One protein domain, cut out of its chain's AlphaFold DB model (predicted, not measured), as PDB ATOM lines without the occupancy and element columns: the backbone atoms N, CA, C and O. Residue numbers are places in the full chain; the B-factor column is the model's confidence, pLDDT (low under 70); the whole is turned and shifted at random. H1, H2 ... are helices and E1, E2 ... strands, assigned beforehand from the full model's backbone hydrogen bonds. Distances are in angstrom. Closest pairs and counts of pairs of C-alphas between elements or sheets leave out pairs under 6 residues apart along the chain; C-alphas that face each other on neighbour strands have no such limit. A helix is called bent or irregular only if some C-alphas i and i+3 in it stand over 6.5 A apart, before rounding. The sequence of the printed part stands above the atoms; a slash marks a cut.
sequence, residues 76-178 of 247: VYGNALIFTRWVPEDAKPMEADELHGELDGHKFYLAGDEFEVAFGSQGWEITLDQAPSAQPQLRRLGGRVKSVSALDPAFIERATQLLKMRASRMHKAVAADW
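AT A GLANCE: This is residues 76 to 178 of the 247 residues of an uncharacterized protein of Rhizobium radiobacter (UniProt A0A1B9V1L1). A twisted sheet of six strands, laid down one after another, curls round one long helix, H2, which covers one face of the sheet over E3, E4 and E5. A short irregular helix, H1, sits beside the E1 edge of the sheet, and a long loop, residues 141 to 152, leads from E6 at the other edge to H2. The printed part has 103 residues, with two named helices and six named strands in the order H1 E1 E2 E3 E4 E5 E6 H2; the sheet's order is E1 - E2 - E3 - E4 - E5 - E6, all antiparallel, and the class is mixed, helices and strands. The whole is compact, with a radius of gyration of the C-alphas of 13.6 A, and elongated, spanning 43 by 28 by 26 A.

HOW THE PARTS SIT: Strands E1, residues 81 to 87, E2, 98 to 103, E3, 106 to 112, E4, 116 to 121, E5, 124 to 129, and E6, 137 to 140, form a meander, each strand the antiparallel neighbour of the one before. Within hydrogen-bond range are N 84 and O 100 at 2.8 A in the hairpin E1 and E2, N 99 and O 110 at 2.8 A in E2 and E3, N 109 and O 120 at 2.8 A in E3 and E4, N 119 and O 126 at 2.8 A in E4 and E5, and N 127 and O 137 at 2.9 A in E5 and E6. From edge to edge the strands' lines turn by 103 degrees. Helix H2, residues 153 to 176, is on the sheet, in two layers, a helix on one face of a sheet. Its closest C-alphas to E4 are those of Leu 163 and Phe 119, 6.0 A apart; to E5, those of Thr 160 and Ile 126, 7.2 A. Helix H1, residues 76 to 80, only grazes the sheet; its closest C-alphas to E2 are those of Ala 80 and Leu 103, 5.5 A apart. H1 and H2 are only just apart, 8.2 A at the closest. O i to N i+4 pairs within hydrogen-bond range are 18 of 20 in H2 and 0 of 1 in H1, where 1 of 2 O i to N i+3 pairs is within range.

IN THESE COORDINATES: E3 is 19.6 A long and E1 17.7 A, from C-alpha 81 at (223.795, 193.051, 154.251). H2 is 34.5 A long, from C-alpha 153 at (225.886, 176.499, 152.499) to C-alpha 176 at (214.949, 190.515, 182.017), with a kink of 25 degrees near residue 165. H1 is irregular: C-alphas 76 and 79 are 9.3 A apart.

THE WHOLE: The two C-alphas farthest apart are those of Lys 146 and Trp 178, 43.8 A. The printed part has no cut. The link from E6 to H2 is long, with 12 residues. The mean pLDDT of the printed part is 87.4; residues 142 to 150 are under 70.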
ATOM      1  N   VAL A  76     231.116 192.658 159.769       85.56
ATOM      2  CA  VAL A  76     231.489 191.366 159.166       85.56
ATOM      3  C   VAL A  76     230.713 191.049 157.881       85.56
ATOM      4  O   VAL A  76     231.191 190.280 157.046       85.56
ATOM      5  N   TYR A  77     229.539 191.656 157.683       88.12
ATOM      6  CA  TYR A  77     228.747 191.489 156.462       88.12
ATOM      7  C   TYR A  77     229.095 192.511 155.375       88.12
ATOM      8  O   TYR A  77     228.788 192.277 154.203       88.12
ATOM      9  N   GLY A  78     229.750 193.621 155.728       88.81
ATOM     10  CA  GLY A  78     230.065 194.711 154.808       88.81
ATOM     11  C   GLY A  78     228.841 195.166 154.006       88.81
ATOM     12  O   GLY A  78     227.742 195.293 154.536       88.81
ATOM     13  N   ASN A  79     229.023 195.359 152.698       90.06
ATOM     14  CA  ASN A  79     227.953 195.792 151.790       90.06
ATOM     15  C   ASN A  79     226.973 194.677 151.403       90.06
ATOM     16  O   ASN A  79     226.033 194.929 150.655       90.06
ATOM     17  N   ALA A  80     227.209 193.443 151.847       90.56
ATOM     18  CA  ALA A  80     226.365 192.323 151.469       90.56
ATOM     19  C   ALA A  80     225.081 192.231 152.303       90.56
ATOM     20  O   ALA A  80     224.182 191.496 151.913       90.56
ATOM     21  N   LEU A  81     224.995 192.953 153.426       94.31
ATOM     22  CA  LEU A  81     223.795 193.051 154.251       94.31
ATOM     23  C   LEU A  81     223.177 194.441 154.111       94.31
ATOM     24  O   LEU A  81     223.791 195.446 154.463       94.31
ATOM     25  N   ILE A  82     221.938 194.488 153.632       94.81
ATOM     26  CA  ILE A  82     221.181 195.723 153.438       94.81
ATOM     27  C   ILE A  82     219.842 195.579 154.152       94.81
ATOM     28  O   ILE A  82     219.044 194.708 153.818       94.81
ATOM     29  N   PHE A  83     219.557 196.453 155.114       95.00
ATOM     30  CA  PHE A  83     218.225 196.548 155.709       95.00
ATOM     31  C   PHE A  83     217.342 197.453 154.851       95.00
ATOM     32  O   PHE A  83     217.737 198.563 154.504       95.00
ATOM     33  N   THR A  84     216.153 196.973 154.496       95.88
ATOM     34  CA  THR A  84     215.254 197.656 153.547       95.88
ATOM     35  C   THR A  84     213.987 198.188 154.203       95.88
ATOM     36  O   THR A  84     213.455 199.203 153.760       95.88
ATOM     37  N   ARG A  85     213.497 197.517 155.250       96.31
ATOM     38  CA  ARG A  85     212.298 197.901 156.003       96.31
ATOM     39  C   ARG A  85     212.321 197.243 157.376       96.31
ATOM     40  O   ARG A  85     212.758 196.105 157.476       96.31
ATOM     41  N   TRP A  86     211.803 197.895 158.408       96.62
ATOM     42  CA  TRP A  86     211.601 197.285 159.723       96.62
ATOM     43  C   TRP A  86     210.411 197.917 160.448       96.62
ATOM     44  O   TRP A  86     209.962 198.998 160.072       96.62
ATOM     45  N   VAL A  87     209.870 197.213 161.443       91.06
ATOM     46  CA  VAL A  87     208.706 197.627 162.236       91.06
ATOM     47  C   VAL A  87     208.965 197.321 163.715       91.06
ATOM     48  O   VAL A  87     209.296 196.176 164.017       91.06
ATOM     49  N   PRO A  88     208.796 198.287 164.636       90.62
ATOM     50  CA  PRO A  88     208.407 199.676 164.375       90.62
ATOM     51  C   PRO A  88     209.565 200.497 163.765       90.62
ATOM     52  O   PRO A  88     210.735 200.180 163.967       90.62
ATOM     53  N   GLU A  89     209.244 201.520 162.963       89.00
ATOM     54  CA  GLU A  89     210.228 202.281 162.162       89.00
ATOM     55  C   GLU A  89     211.176 203.149 163.007       89.00
ATOM     56  O   GLU A  89     212.277 203.481 162.566       89.00
ATOM     57  N   ASP A  90     210.762 203.505 164.222       87.06
ATOM     58  CA  ASP A  90     211.519 204.311 165.182       87.06
ATOM     59  C   ASP A  90     212.571 203.505 165.967       87.06
ATOM     60  O   ASP A  90     213.443 204.091 166.612       87.06
ATOM     61  N   ALA A  91     212.534 202.173 165.884       85.19
ATOM     62  CA  ALA A  91     213.560 201.297 166.437       85.19
ATOM     63  C   ALA A  91     214.751 201.134 165.478       85.19
ATOM     64  O   ALA A  91     214.648 201.303 164.261       85.19
ATOM     65  N   LYS A  92     215.910 200.729 166.015       88.88
ATOM     66  CA  LYS A  92     217.020 200.264 165.171       88.88
ATOM     67  C   LYS A  92     216.636 198.942 164.489       88.88
ATOM     68  O   LYS A  92     215.960 198.129 165.118       88.88
ATOM     69  N   PRO A  93     217.142 198.633 163.280       89.38
ATOM     70  CA  PRO A  93     216.753 197.430 162.533       89.38
ATOM     71  C   PRO A  93     216.845 196.118 163.331       89.38
ATOM     72  O   PRO A  93     215.910 195.326 163.349       89.38
ATOM     73  N   MET A  94     217.949 195.903 164.058       88.88
ATOM     74  CA  MET A  94     218.153 194.691 164.869       88.88
ATOM     75  C   MET A  94     217.372 194.686 166.195       88.88
ATOM     76  O   MET A  94     217.332 193.657 166.871       88.88
ATOM     77  N   GLU A  95     216.734 195.800 166.552       86.25
ATOM     78  CA  GLU A  95     215.892 195.979 167.743       86.25
ATOM     79  C   GLU A  95     214.391 195.994 167.401       86.25
ATOM     80  O   GLU A  95     213.581 195.725 168.279       86.25
ATOM     81  N   ALA A  96     214.023 196.252 166.142       89.00
ATOM     82  CA  ALA A  96     212.647 196.244 165.637       89.00
ATOM     83  C   ALA A  96     212.022 194.844 165.716       89.00
ATOM     84  O   ALA A  96     212.757 193.872 165.648       89.00
ATOM     85  N   ASP A  97     210.707 194.687 165.833       89.62
ATOM     86  CA  ASP A  97     210.011 193.388 165.930       89.62
ATOM     87  C   ASP A  97     210.098 192.564 164.646       89.62
ATOM     88  O   ASP A  97     210.388 191.367 164.689       89.62
ATOM     89  N   GLU A  98     209.978 193.236 163.509       93.81
ATOM     90  CA  GLU A  98     210.112 192.645 162.184       93.81
ATOM     91  C   GLU A  98     211.097 193.463 161.348       93.81
ATOM     92  O   GLU A  98     211.115 194.692 161.401       93.81
ATOM     93  N   LEU A  99     211.919 192.781 160.559       95.12
ATOM     94  CA  LEU A  99     212.951 193.367 159.714       95.12
ATOM     95  C   LEU A  99     212.971 192.652 158.365       95.12
ATOM     96  O   LEU A  99     212.913 191.434 158.298       95.12
ATOM     97  N   HIS A 100     213.122 193.405 157.287       96.62
ATOM     98  CA  HIS A 100     213.310 192.914 155.928       96.62
ATOM     99  C   HIS A 100     214.589 193.486 155.351       96.62
ATOM    100  O   HIS A 100     214.948 194.646 155.585       96.62
ATOM    101  N   GLY A 101     215.258 192.703 154.522       95.75
ATOM    102  CA  GLY A 101     216.520 193.111 153.941       95.75
ATOM    103  C   GLY A 101     216.963 192.242 152.785       95.75
ATOM    104  O   GLY A 101     216.211 191.424 152.258       95.75
ATOM    105  N   GLU A 102     218.212 192.446 152.408       94.69
ATOM    106  CA  GLU A 102     218.946 191.649 151.448       94.69
ATOM    107  C   GLU A 102     220.255 191.181 152.088       94.69
ATOM    108  O   GLU A 102     220.945 191.970 152.734       94.69
ATOM    109  N   LEU A 103     220.568 189.896 151.941       93.12
ATOM    110  CA  LEU A 103     221.828 189.287 152.347       93.12
ATOM    111  C   LEU A 103     222.412 188.565 151.132       93.12
ATOM    112  O   LEU A 103     221.761 187.684 150.578       93.12
ATOM    113  N   ASP A 104     223.609 188.955 150.702       89.12
ATOM    114  CA  ASP A 104     224.307 188.372 149.546       89.12
ATOM    115  C   ASP A 104     223.443 188.361 148.257       89.12
ATOM    116  O   ASP A 104     223.472 187.415 147.476       89.12
ATOM    117  N   GLY A 105     222.628 189.401 148.032       87.50
ATOM    118  CA  GLY A 105     221.710 189.474 146.884       87.50
ATOM    119  C   GLY A 105     220.343 188.812 147.103       87.50
ATOM    120  O   GLY A 105     219.458 188.905 146.249       87.50
ATOM    121  N   HIS A 106     220.137 188.139 148.238       87.94
ATOM    122  CA  HIS A 106     218.909 187.413 148.549       87.94
ATOM    123  C   HIS A 106     218.028 188.179 149.531       87.94
ATOM    124  O   HIS A 106     218.432 188.491 150.649       87.94
ATOM    125  N   LYS A 107     216.773 188.417 149.137       92.44
ATOM    126  CA  LYS A 107     215.771 189.022 150.020       92.44
ATOM    127  C   LYS A 107     215.454 188.108 151.196       92.44
ATOM    128  O   LYS A 107     215.198 186.919 150.991       92.44
ATOM    129  N   PHE A 108     215.375 188.688 152.384       94.12
ATOM    130  CA  PHE A 108     215.020 187.986 153.607       94.12
ATOM    131  C   PHE A 108     214.065 188.802 154.483       94.12
ATOM    132  O   PHE A 108     213.966 190.025 154.351       94.12
ATOM    133  N   TYR A 109     213.417 188.105 155.412       95.44
ATOM    134  CA  TYR A 109     212.816 188.667 156.613       95.44
ATOM    135  C   TYR A 109     213.480 188.073 157.861       95.44
ATOM    136  O   TYR A 109     213.965 186.940 157.853       95.44
ATOM    137  N   LEU A 110     213.505 188.861 158.926       95.75
ATOM    138  CA  LEU A 110     213.883 188.504 160.281       95.75
ATOM    139  C   LEU A 110     212.719 188.895 161.187       95.75
ATOM    140  O   LEU A 110     212.354 190.066 161.265       95.75
ATOM    141  N   ALA A 111     212.144 187.917 161.870       93.94
ATOM    142  CA  ALA A 111     211.041 188.119 162.797       93.94
ATOM    143  C   ALA A 111     211.196 187.173 163.988       93.94
ATOM    144  O   ALA A 111     212.018 186.257 163.957       93.94
ATOM    145  N   GLY A 112     210.440 187.410 165.047       89.12
ATOM    146  CA  GLY A 112     210.426 186.529 166.203       89.12
ATOM    147  C   GLY A 112     209.882 187.211 167.438       89.12
ATOM    148  O   GLY A 112     209.720 188.433 167.468       89.12
ATOM    149  N   ASP A 113     209.632 186.399 168.447       85.50
ATOM    150  CA  ASP A 113     209.119 186.814 169.739       85.50
ATOM    151  C   ASP A 113     210.021 186.281 170.865       85.50
ATOM    152  O   ASP A 113     211.231 186.117 170.694       85.50
ATOM    153  N   GLU A 114     209.454 186.091 172.052       83.62
ATOM    154  CA  GLU A 114     210.174 185.569 173.208       83.62
ATOM    155  C   GLU A 114     210.464 184.063 173.104       83.62
ATOM    156  O   GLU A 114     211.296 183.580 173.868       83.62
ATOM    157  N   PHE A 115     209.830 183.325 172.187       87.25
ATOM    158  CA  PHE A 115     209.910 181.865 172.084       87.25
ATOM    159  C   PHE A 115     210.769 181.374 170.918       87.25
ATOM    160  O   PHE A 115     211.486 180.385 171.071       87.25
ATOM    161  N   GLU A 116     210.694 182.031 169.761       92.81
ATOM    162  CA  GLU A 116     211.429 181.633 168.558       92.81
ATOM    163  C   GLU A 116     211.806 182.865 167.725       92.81
ATOM    164  O   GLU A 116     211.064 183.849 167.637       92.81
ATOM    165  N   VAL A 117     212.963 182.803 167.064       95.06
ATOM    166  CA  VAL A 117     213.345 183.749 166.011       95.06
ATOM    167  C   VAL A 117     213.507 183.032 164.676       95.06
ATOM    168  O   VAL A 117     214.008 181.911 164.616       95.06
ATOM    169  N   ALA A 118     213.132 183.697 163.587       95.19
ATOM    170  CA  ALA A 118     213.188 183.161 162.235       95.19
ATOM    171  C   ALA A 118     213.912 184.119 161.281       95.19
ATOM    172  O   ALA A 118     213.617 185.314 161.242       95.19
ATOM    173  N   PHE A 119     214.830 183.573 160.483       96.00
ATOM    174  CA  PHE A 119     215.397 184.194 159.285       96.00
ATOM    175  C   PHE A 119     214.841 183.450 158.082       96.00
ATOM    176  O   PHE A 119     215.120 182.266 157.919       96.00
ATOM    177  N   GLY A 120     214.088 184.104 157.212       93.19
ATOM    178  CA  GLY A 120     213.451 183.396 156.110       93.19
ATOM    179  C   GLY A 120     213.290 184.213 154.853       93.19
ATOM    180  O   GLY A 120     213.620 185.392 154.774       93.19
ATOM    181  N   SER A 121     212.771 183.548 153.835       89.50
ATOM    182  CA  SER A 121     212.361 184.155 152.578       89.50
ATOM    183  C   SER A 121     211.180 183.366 152.019       89.50
ATOM    184  O   SER A 121     210.622 182.483 152.673       89.50
ATOM    185  N   GLN A 122     210.754 183.667 150.795       83.12
ATOM    186  CA  GLN A 122     209.642 182.943 150.186       83.12
ATOM    187  C   GLN A 122     209.952 181.441 150.078       83.12
ATOM    188  O   GLN A 122     210.776 181.011 149.268       83.12
ATOM    189  N   GLY A 123     209.234 180.642 150.874       81.81
ATOM    190  CA  GLY A 123     209.264 179.183 150.801       81.81
ATOM    191  C   GLY A 123     210.235 178.478 151.747       81.81
ATOM    192  O   GLY A 123     210.334 177.248 151.702       81.81
ATOM    193  N   TRP A 124     210.953 179.211 152.597       88.12
ATOM    194  CA  TRP A 124     211.868 178.621 153.570       88.12
ATOM    195  C   TRP A 124     212.178 179.569 154.721       88.12
ATOM    196  O   TRP A 124     212.104 180.787 154.574       88.12
ATOM    197  N   GLU A 125     212.582 178.991 155.841       93.00
ATOM    198  CA  GLU A 125     213.024 179.717 157.027       93.00
ATOM    199  C   GLU A 125     214.087 178.909 157.773       93.00
ATOM    200  O   GLU A 125     214.081 177.684 157.742       93.00
ATOM    201  N   ILE A 126     215.013 179.595 158.423       94.75
ATOM    202  CA  ILE A 126     215.882 179.057 159.461       94.75
ATOM    203  C   ILE A 126     215.308 179.581 160.770       94.75
ATOM    204  O   ILE A 126     215.255 180.797 160.958       94.75
ATOM    205  N   THR A 127     214.880 178.690 161.652       95.56
ATOM    206  CA  THR A 127     214.364 179.071 162.967       95.56
ATOM    207  C   THR A 127     215.343 178.715 164.071       95.56
ATOM    208  O   THR A 127     216.208 177.855 163.898       95.56
ATOM    209  N   LEU A 128     215.264 179.428 165.187       95.56
ATOM    210  CA  LEU A 128     216.059 179.178 166.379       95.56
ATOM    211  C   LEU A 128     215.180 179.402 167.610       95.56
ATOM    212  O   LEU A 128     214.714 180.517 167.846       95.56
ATOM    213  N   ASP A 129     214.989 178.328 168.372       94.19
ATOM    214  CA  ASP A 129     214.204 178.319 169.607       94.19
ATOM    215  C   ASP A 129     214.878 179.118 170.734       94.19
ATOM    216  O   ASP A 129     216.072 179.424 170.693       94.19
ATOM    217  N   GLN A 130     214.105 179.391 171.789       92.31
ATOM    218  CA  GLN A 130     214.489 180.180 172.961       92.31
ATOM    219  C   GLN A 130     215.790 179.736 173.652       92.31
ATOM    220  O   GLN A 130     216.485 180.569 174.236       92.31
ATOM    221  N   ALA A 131     216.112 178.440 173.659       92.94
ATOM    222  CA  ALA A 131     217.265 177.931 174.396       92.94
ATOM    223  C   ALA A 131     218.589 178.375 173.736       92.94
ATOM    224  O   ALA A 131     218.807 178.083 172.563       92.94
ATOM    225  N   PRO A 132     219.549 178.964 174.473       92.12
ATOM    226  CA  PRO A 132     220.860 179.322 173.920       92.12
ATOM    227  C   PRO A 132     221.642 178.146 173.314       92.12
ATOM    228  O   PRO A 132     222.476 178.350 172.432       92.12
ATOM    229  N   SER A 133     221.390 176.919 173.776       91.12
ATOM    230  CA  SER A 133     221.948 175.682 173.225       91.12
ATOM    231  C   SER A 133     221.180 175.125 172.024       91.12
ATOM    232  O   SER A 133     221.624 174.127 171.453       91.12
ATOM    233  N   ALA A 134     220.030 175.701 171.660       92.56
ATOM    234  CA  ALA A 134     219.248 175.255 170.517       92.56
ATOM    235  C   ALA A 134     220.058 175.396 169.227       92.56
ATOM    236  O   ALA A 134     220.837 176.336 169.033       92.56
ATOM    237  N   GLN A 135     219.877 174.428 168.333       91.81
ATOM    238  CA  GLN A 135     220.482 174.473 167.013       91.81
ATOM    239  C   GLN A 135     219.494 175.088 166.021       91.81
ATOM    240  O   GLN A 135     218.322 174.710 166.039       91.81
ATOM    241  N   PRO A 136     219.952 175.991 165.140       94.06
ATOM    242  CA  PRO A 136     219.124 176.531 164.075       94.06
ATOM    243  C   PRO A 136     218.574 175.423 163.170       94.06
ATOM    244  O   PRO A 136     219.315 174.528 162.758       94.06
ATOM    245  N   GLN A 137     217.288 175.495 162.834       92.62
ATOM    246  CA  GLN A 137     216.597 174.496 162.025       92.62
ATOM    247  C   GLN A 137     216.130 175.100 160.705       92.62
ATOM    248  O   GLN A 137     215.337 176.035 160.678       92.62
ATOM    249  N   LEU A 138     216.590 174.535 159.589       90.69
ATOM    250  CA  LEU A 138     216.123 174.920 158.259       90.69
ATOM    251  C   LEU A 138     214.805 174.204 157.934       90.69
ATOM    252  O   LEU A 138     214.759 172.981 157.797       90.69
ATOM    253  N   ARG A 139     213.736 174.977 157.758       87.62
ATOM    254  CA  ARG A 139     212.380 174.518 157.453       87.62
ATOM    255  C   ARG A 139     211.958 174.970 156.058       87.62
ATOM    256  O   ARG A 139     212.317 176.042 155.571       87.62
ATOM    257  N   ARG A 140     211.155 174.136 155.394       82.44
ATOM    258  CA  ARG A 140     210.489 174.488 154.132       82.44
ATOM    259  C   ARG A 140     209.083 174.979 154.438       82.44
ATOM    260  O   ARG A 140     208.301 174.250 155.042       82.44
ATOM    261  N   LEU A 141     208.755 176.166 153.953       77.56
ATOM    262  CA  LEU A 141     207.396 176.692 153.980       77.56
ATOM    263  C   LEU A 141     206.697 176.230 152.692       77.56
ATOM    264  O   LEU A 141     207.283 176.287 151.610       77.56
ATOM    265  N   GLY A 142     205.491 175.667 152.808       63.50
ATOM    266  CA  GLY A 142     204.814 174.950 151.717       63.50
ATOM    267  C   GLY A 142     204.724 175.718 150.385       63.50
ATOM    268  O   GLY A 142     204.648 176.942 150.353       63.50
ATOM    269  N   GLY A 143     204.708 174.981 149.265       59.22
ATOM    270  CA  GLY A 143     204.608 175.519 147.898       59.22
ATOM    271  C   GLY A 143     205.681 174.977 146.942       59.22
ATOM    272  O   GLY A 143     206.639 174.325 147.360       59.22
ATOM    273  N   ARG A 144     205.531 175.233 145.630       53.44
ATOM    274  CA  ARG A 144     206.534 174.923 144.584       53.44
ATOM    275  C   ARG A 144     207.753 175.848 144.714       53.44
ATOM    276  O   ARG A 144     208.012 176.688 143.860       53.44
ATOM    277  N   VAL A 145     208.502 175.702 145.795       53.00
ATOM    278  CA  VAL A 145     209.792 176.367 145.985       53.00
ATOM    279  C   VAL A 145     210.810 175.647 145.109       53.00
ATOM    280  O   VAL A 145     210.895 174.417 145.178       53.00
ATOM    281  N   LYS A 146     211.603 176.389 144.320       50.53
ATOM    282  CA  LYS A 146     212.675 175.888 143.421       50.53
ATOM    283  C   LYS A 146     213.889 175.277 144.154       50.53
ATOM    284  O   LYS A 146     214.990 175.211 143.627       50.53
ATOM    285  N   SER A 147     213.621 174.695 145.316       53.06
ATOM    286  CA  SER A 147     214.498 173.916 146.174       53.06
ATOM    287  C   SER A 147     215.319 174.746 147.162       53.06
ATOM    288  O   SER A 147     216.156 175.564 146.805       53.06
ATOM    289  N   VAL A 148     215.063 174.479 148.443       53.91
ATOM    290  CA  VAL A 148     215.900 174.883 149.580       53.91
ATOM    291  C   VAL A 148     217.277 174.210 149.506       53.91
ATOM    292  O   VAL A 148     218.257 174.758 149.983       53.91
ATOM    293  N   SER A 149     217.373 173.072 148.806       54.03
ATOM    294  CA  SER A 149     218.628 172.385 148.474       54.03
ATOM    295  C   SER A 149     219.524 173.135 147.480       54.03
ATOM    296  O   SER A 149     220.630 172.676 147.224       54.03
ATOM    297  N   ALA A 150     219.059 174.245 146.897       60.72
ATOM    298  CA  ALA A 150     219.878 175.133 146.071       60.72
ATOM    299  C   ALA A 150     220.452 176.324 146.857       60.72
ATOM    300  O   ALA A 150     221.162 177.136 146.267       60.72
ATOM    301  N   LEU A 151     220.132 176.463 148.151       73.25
ATOM    302  CA  LEU A 151     220.740 177.503 148.973       73.25
ATOM    303  C   LEU A 151     222.198 177.137 149.242       73.25
ATOM    304  O   LEU A 151     222.502 176.035 149.699       73.25
ATOM    305  N   ASP A 152     223.083 178.077 148.935       83.25
ATOM    306  CA  ASP A 152     224.513 177.962 149.189       83.25
ATOM    307  C   ASP A 152     224.759 177.746 150.698       83.25
ATOM    308  O   ASP A 152     224.282 178.547 151.511       83.25
ATOM    309  N   PRO A 153     225.494 176.693 151.107       87.69
ATOM    310  CA  PRO A 153     225.886 176.499 152.499       87.69
ATOM    311  C   PRO A 153     226.547 177.730 153.134       87.69
ATOM    312  O   PRO A 153     226.285 178.012 154.303       87.69
ATOM    313  N   ALA A 154     227.336 178.497 152.375       88.69
ATOM    314  CA  ALA A 154     227.966 179.720 152.874       88.69
ATOM    315  C   ALA A 154     226.930 180.814 153.188       88.69
ATOM    316  O   ALA A 154     227.041 181.517 154.195       88.69
ATOM    317  N   PHE A 155     225.882 180.921 152.368       89.12
ATOM    318  CA  PHE A 155     224.753 181.808 152.639       89.12
ATOM    319  C   PHE A 155     223.978 181.358 153.885       89.12
ATOM    320  O   PHE A 155     223.662 182.186 154.736       89.12
ATOM    321  N   ILE A 156     223.711 180.054 154.036       89.81
ATOM    322  CA  ILE A 156     223.022 179.511 155.222       89.81
ATOM    323  C   ILE A 156     223.815 179.814 156.496       89.81
ATOM    324  O   ILE A 156     223.226 180.194 157.510       89.81
ATOM    325  N   GLU A 157     225.140 179.681 156.461       91.06
ATOM    326  CA  GLU A 157     226.002 180.006 157.597       91.06
ATOM    327  C   GLU A 157     225.907 181.492 157.971       91.06
ATOM    328  O   GLU A 157     225.671 181.820 159.136       91.06
ATOM    329  N   ARG A 158     226.006 182.394 156.988       92.19
ATOM    330  CA  ARG A 158     225.873 183.847 157.196       92.19
ATOM    331  C   ARG A 158     224.484 184.227 157.716       92.19
ATOM    332  O   ARG A 158     224.371 184.978 158.682       92.19
ATOM    333  N   ALA A 159     223.423 183.658 157.144       93.62
ATOM    334  CA  ALA A 159     222.053 183.843 157.618       93.62
ATOM    335  C   ALA A 159     221.888 183.357 159.068       93.62
ATOM    336  O   ALA A 159     221.286 184.035 159.901       93.62
ATOM    337  N   THR A 160     222.490 182.213 159.399       93.50
ATOM    338  CA  THR A 160     222.491 181.645 160.750       93.50
ATOM    339  C   THR A 160     223.229 182.532 161.750       93.50
ATOM    340  O   THR A 160     222.785 182.684 162.889       93.50
ATOM    341  N   GLN A 161     224.353 183.134 161.358       92.06
ATOM    342  CA  GLN A 161     225.071 184.082 162.209       92.06
ATOM    343  C   GLN A 161     224.203 185.310 162.511       92.06
ATOM    344  O   GLN A 161     224.088 185.696 163.676       92.06
ATOM    345  N   LEU A 162     223.519 185.869 161.507       93.00
ATOM    346  CA  LEU A 162     222.624 187.010 161.706       93.00
ATOM    347  C   LEU A 162     221.406 186.634 162.565       93.00
ATOM    348  O   LEU A 162     220.999 187.405 163.437       93.00
ATOM    349  N   LEU A 163     220.873 185.422 162.392       94.75
ATOM    350  CA  LEU A 163     219.820 184.867 163.241       94.75
ATOM    351  C   LEU A 163     220.270 184.735 164.704       94.75
ATOM    352  O   LEU A 163     219.539 185.129 165.607       94.75
ATOM    353  N   LYS A 164     221.490 184.250 164.962       91.31
ATOM    354  CA  LYS A 164     222.055 184.160 166.323       91.31
ATOM    355  C   LYS A 164     222.280 185.537 166.947       91.31
ATOM    356  O   LYS A 164     221.996 185.734 168.127       91.31
ATOM    357  N   MET A 165     222.741 186.508 166.157       89.75
ATOM    358  CA  MET A 165     222.822 187.906 166.593       89.75
ATOM    359  C   MET A 165     221.443 188.427 167.005       89.75
ATOM    360  O   MET A 165     221.304 189.042 168.064       89.75
ATOM    361  N   ARG A 166     220.411 188.124 166.209       90.75
ATOM    362  CA  ARG A 166     219.020 188.474 166.501       90.75
ATOM    363  C   ARG A 166     218.484 187.772 167.755       90.75
ATOM    364  O   ARG A 166     217.871 188.437 168.588       90.75
ATOM    365  N   ALA A 167     218.773 186.486 167.944       92.00
ATOM    366  CA  ALA A 167     218.365 185.705 169.115       92.00
ATOM    367  C   ALA A 167     218.884 186.292 170.436       92.00
ATOM    368  O   ALA A 167     218.238 186.160 171.473       92.00
ATOM    369  N   SER A 168     220.002 187.027 170.413       87.62
ATOM    370  CA  SER A 168     220.490 187.726 171.607       87.62
ATOM    371  C   SER A 168     219.466 188.714 172.193       87.62
ATOM    372  O   SER A 168     219.451 188.909 173.408       87.62
ATOM    373  N   ARG A 169     218.585 189.305 171.366       86.44
ATOM    374  CA  ARG A 169     217.468 190.150 171.824       86.44
ATOM    375  C   ARG A 169     216.432 189.320 172.581       86.44
ATOM    376  O   ARG A 169     216.093 189.687 173.700       86.44
ATOM    377  N   MET A 170     215.989 188.205 171.995       90.38
ATOM    378  CA  MET A 170     215.057 187.255 172.616       90.38
ATOM    379  C   MET A 170     215.601 186.778 173.968       90.38
ATOM    380  O   MET A 170     214.937 186.924 174.989       90.38
ATOM    381  N   HIS A 171     216.858 186.325 174.014       90.31
ATOM    382  CA  HIS A 171     217.477 185.867 175.259       90.31
ATOM    383  C   HIS A 171     217.523 186.959 176.336       90.31
ATOM    384  O   HIS A 171     217.277 186.684 177.510       90.31
ATOM    385  N   LYS A 172     217.837 188.204 175.951       86.38
ATOM    386  CA  LYS A 172     217.851 189.349 176.874       86.38
ATOM    387  C   LYS A 172     216.455 189.673 177.401       86.38
ATOM    388  O   LYS A 172     216.347 189.968 178.586       86.38
ATOM    389  N   ALA A 173     215.427 189.620 176.553       86.12
ATOM    390  CA  ALA A 173     214.041 189.867 176.948       86.12
ATOM    391  C   ALA A 173     213.581 188.839 177.990       86.12
ATOM    392  O   ALA A 173     213.232 189.212 179.105       86.12
ATOM    393  N   VAL A 174     213.744 187.549 177.688       88.06
ATOM    394  CA  VAL A 174     213.404 186.441 178.596       88.06
ATOM    395  C   VAL A 174     214.150 186.556 179.929       88.06
ATOM    396  O   VAL A 174     213.566 186.430 181.003       88.06
ATOM    397  N   ALA A 175     215.454 186.840 179.882       87.62
ATOM    398  CA  ALA A 175     216.265 186.998 181.084       87.62
ATOM    399  C   ALA A 175     215.888 188.234 181.924       87.62
ATOM    400  O   ALA A 175     216.151 188.237 183.131       87.62
ATOM    401  N   ALA A 176     215.315 189.281 181.320       86.12
ATOM    402  CA  ALA A 176     214.949 190.515 182.017       86.12
ATOM    403  C   ALA A 176     213.762 190.324 182.973       86.12
ATOM    404  O   ALA A 176     213.718 190.974 184.020       86.12
ATOM    405  N   ASP A 177     212.862 189.389 182.664       87.38
ATOM    406  CA  ASP A 177     211.705 189.060 183.507       87.38
ATOM    407  C   ASP A 177     212.075 188.233 184.740       87.38
ATOM    408  O   ASP A 177     211.278 188.050 185.669       87.38
ATOM    409  N   TRP A 178     213.299 187.715 184.784       89.75
ATOM    410  CA  TRP A 178     213.727 186.821 185.843       89.75
ATOM    411  C   TRP A 178     214.462 187.540 186.963       89.75
ATOM    412  O   TRP A 178     215.111 188.578 186.819       89.75
TER     413      TRP A 178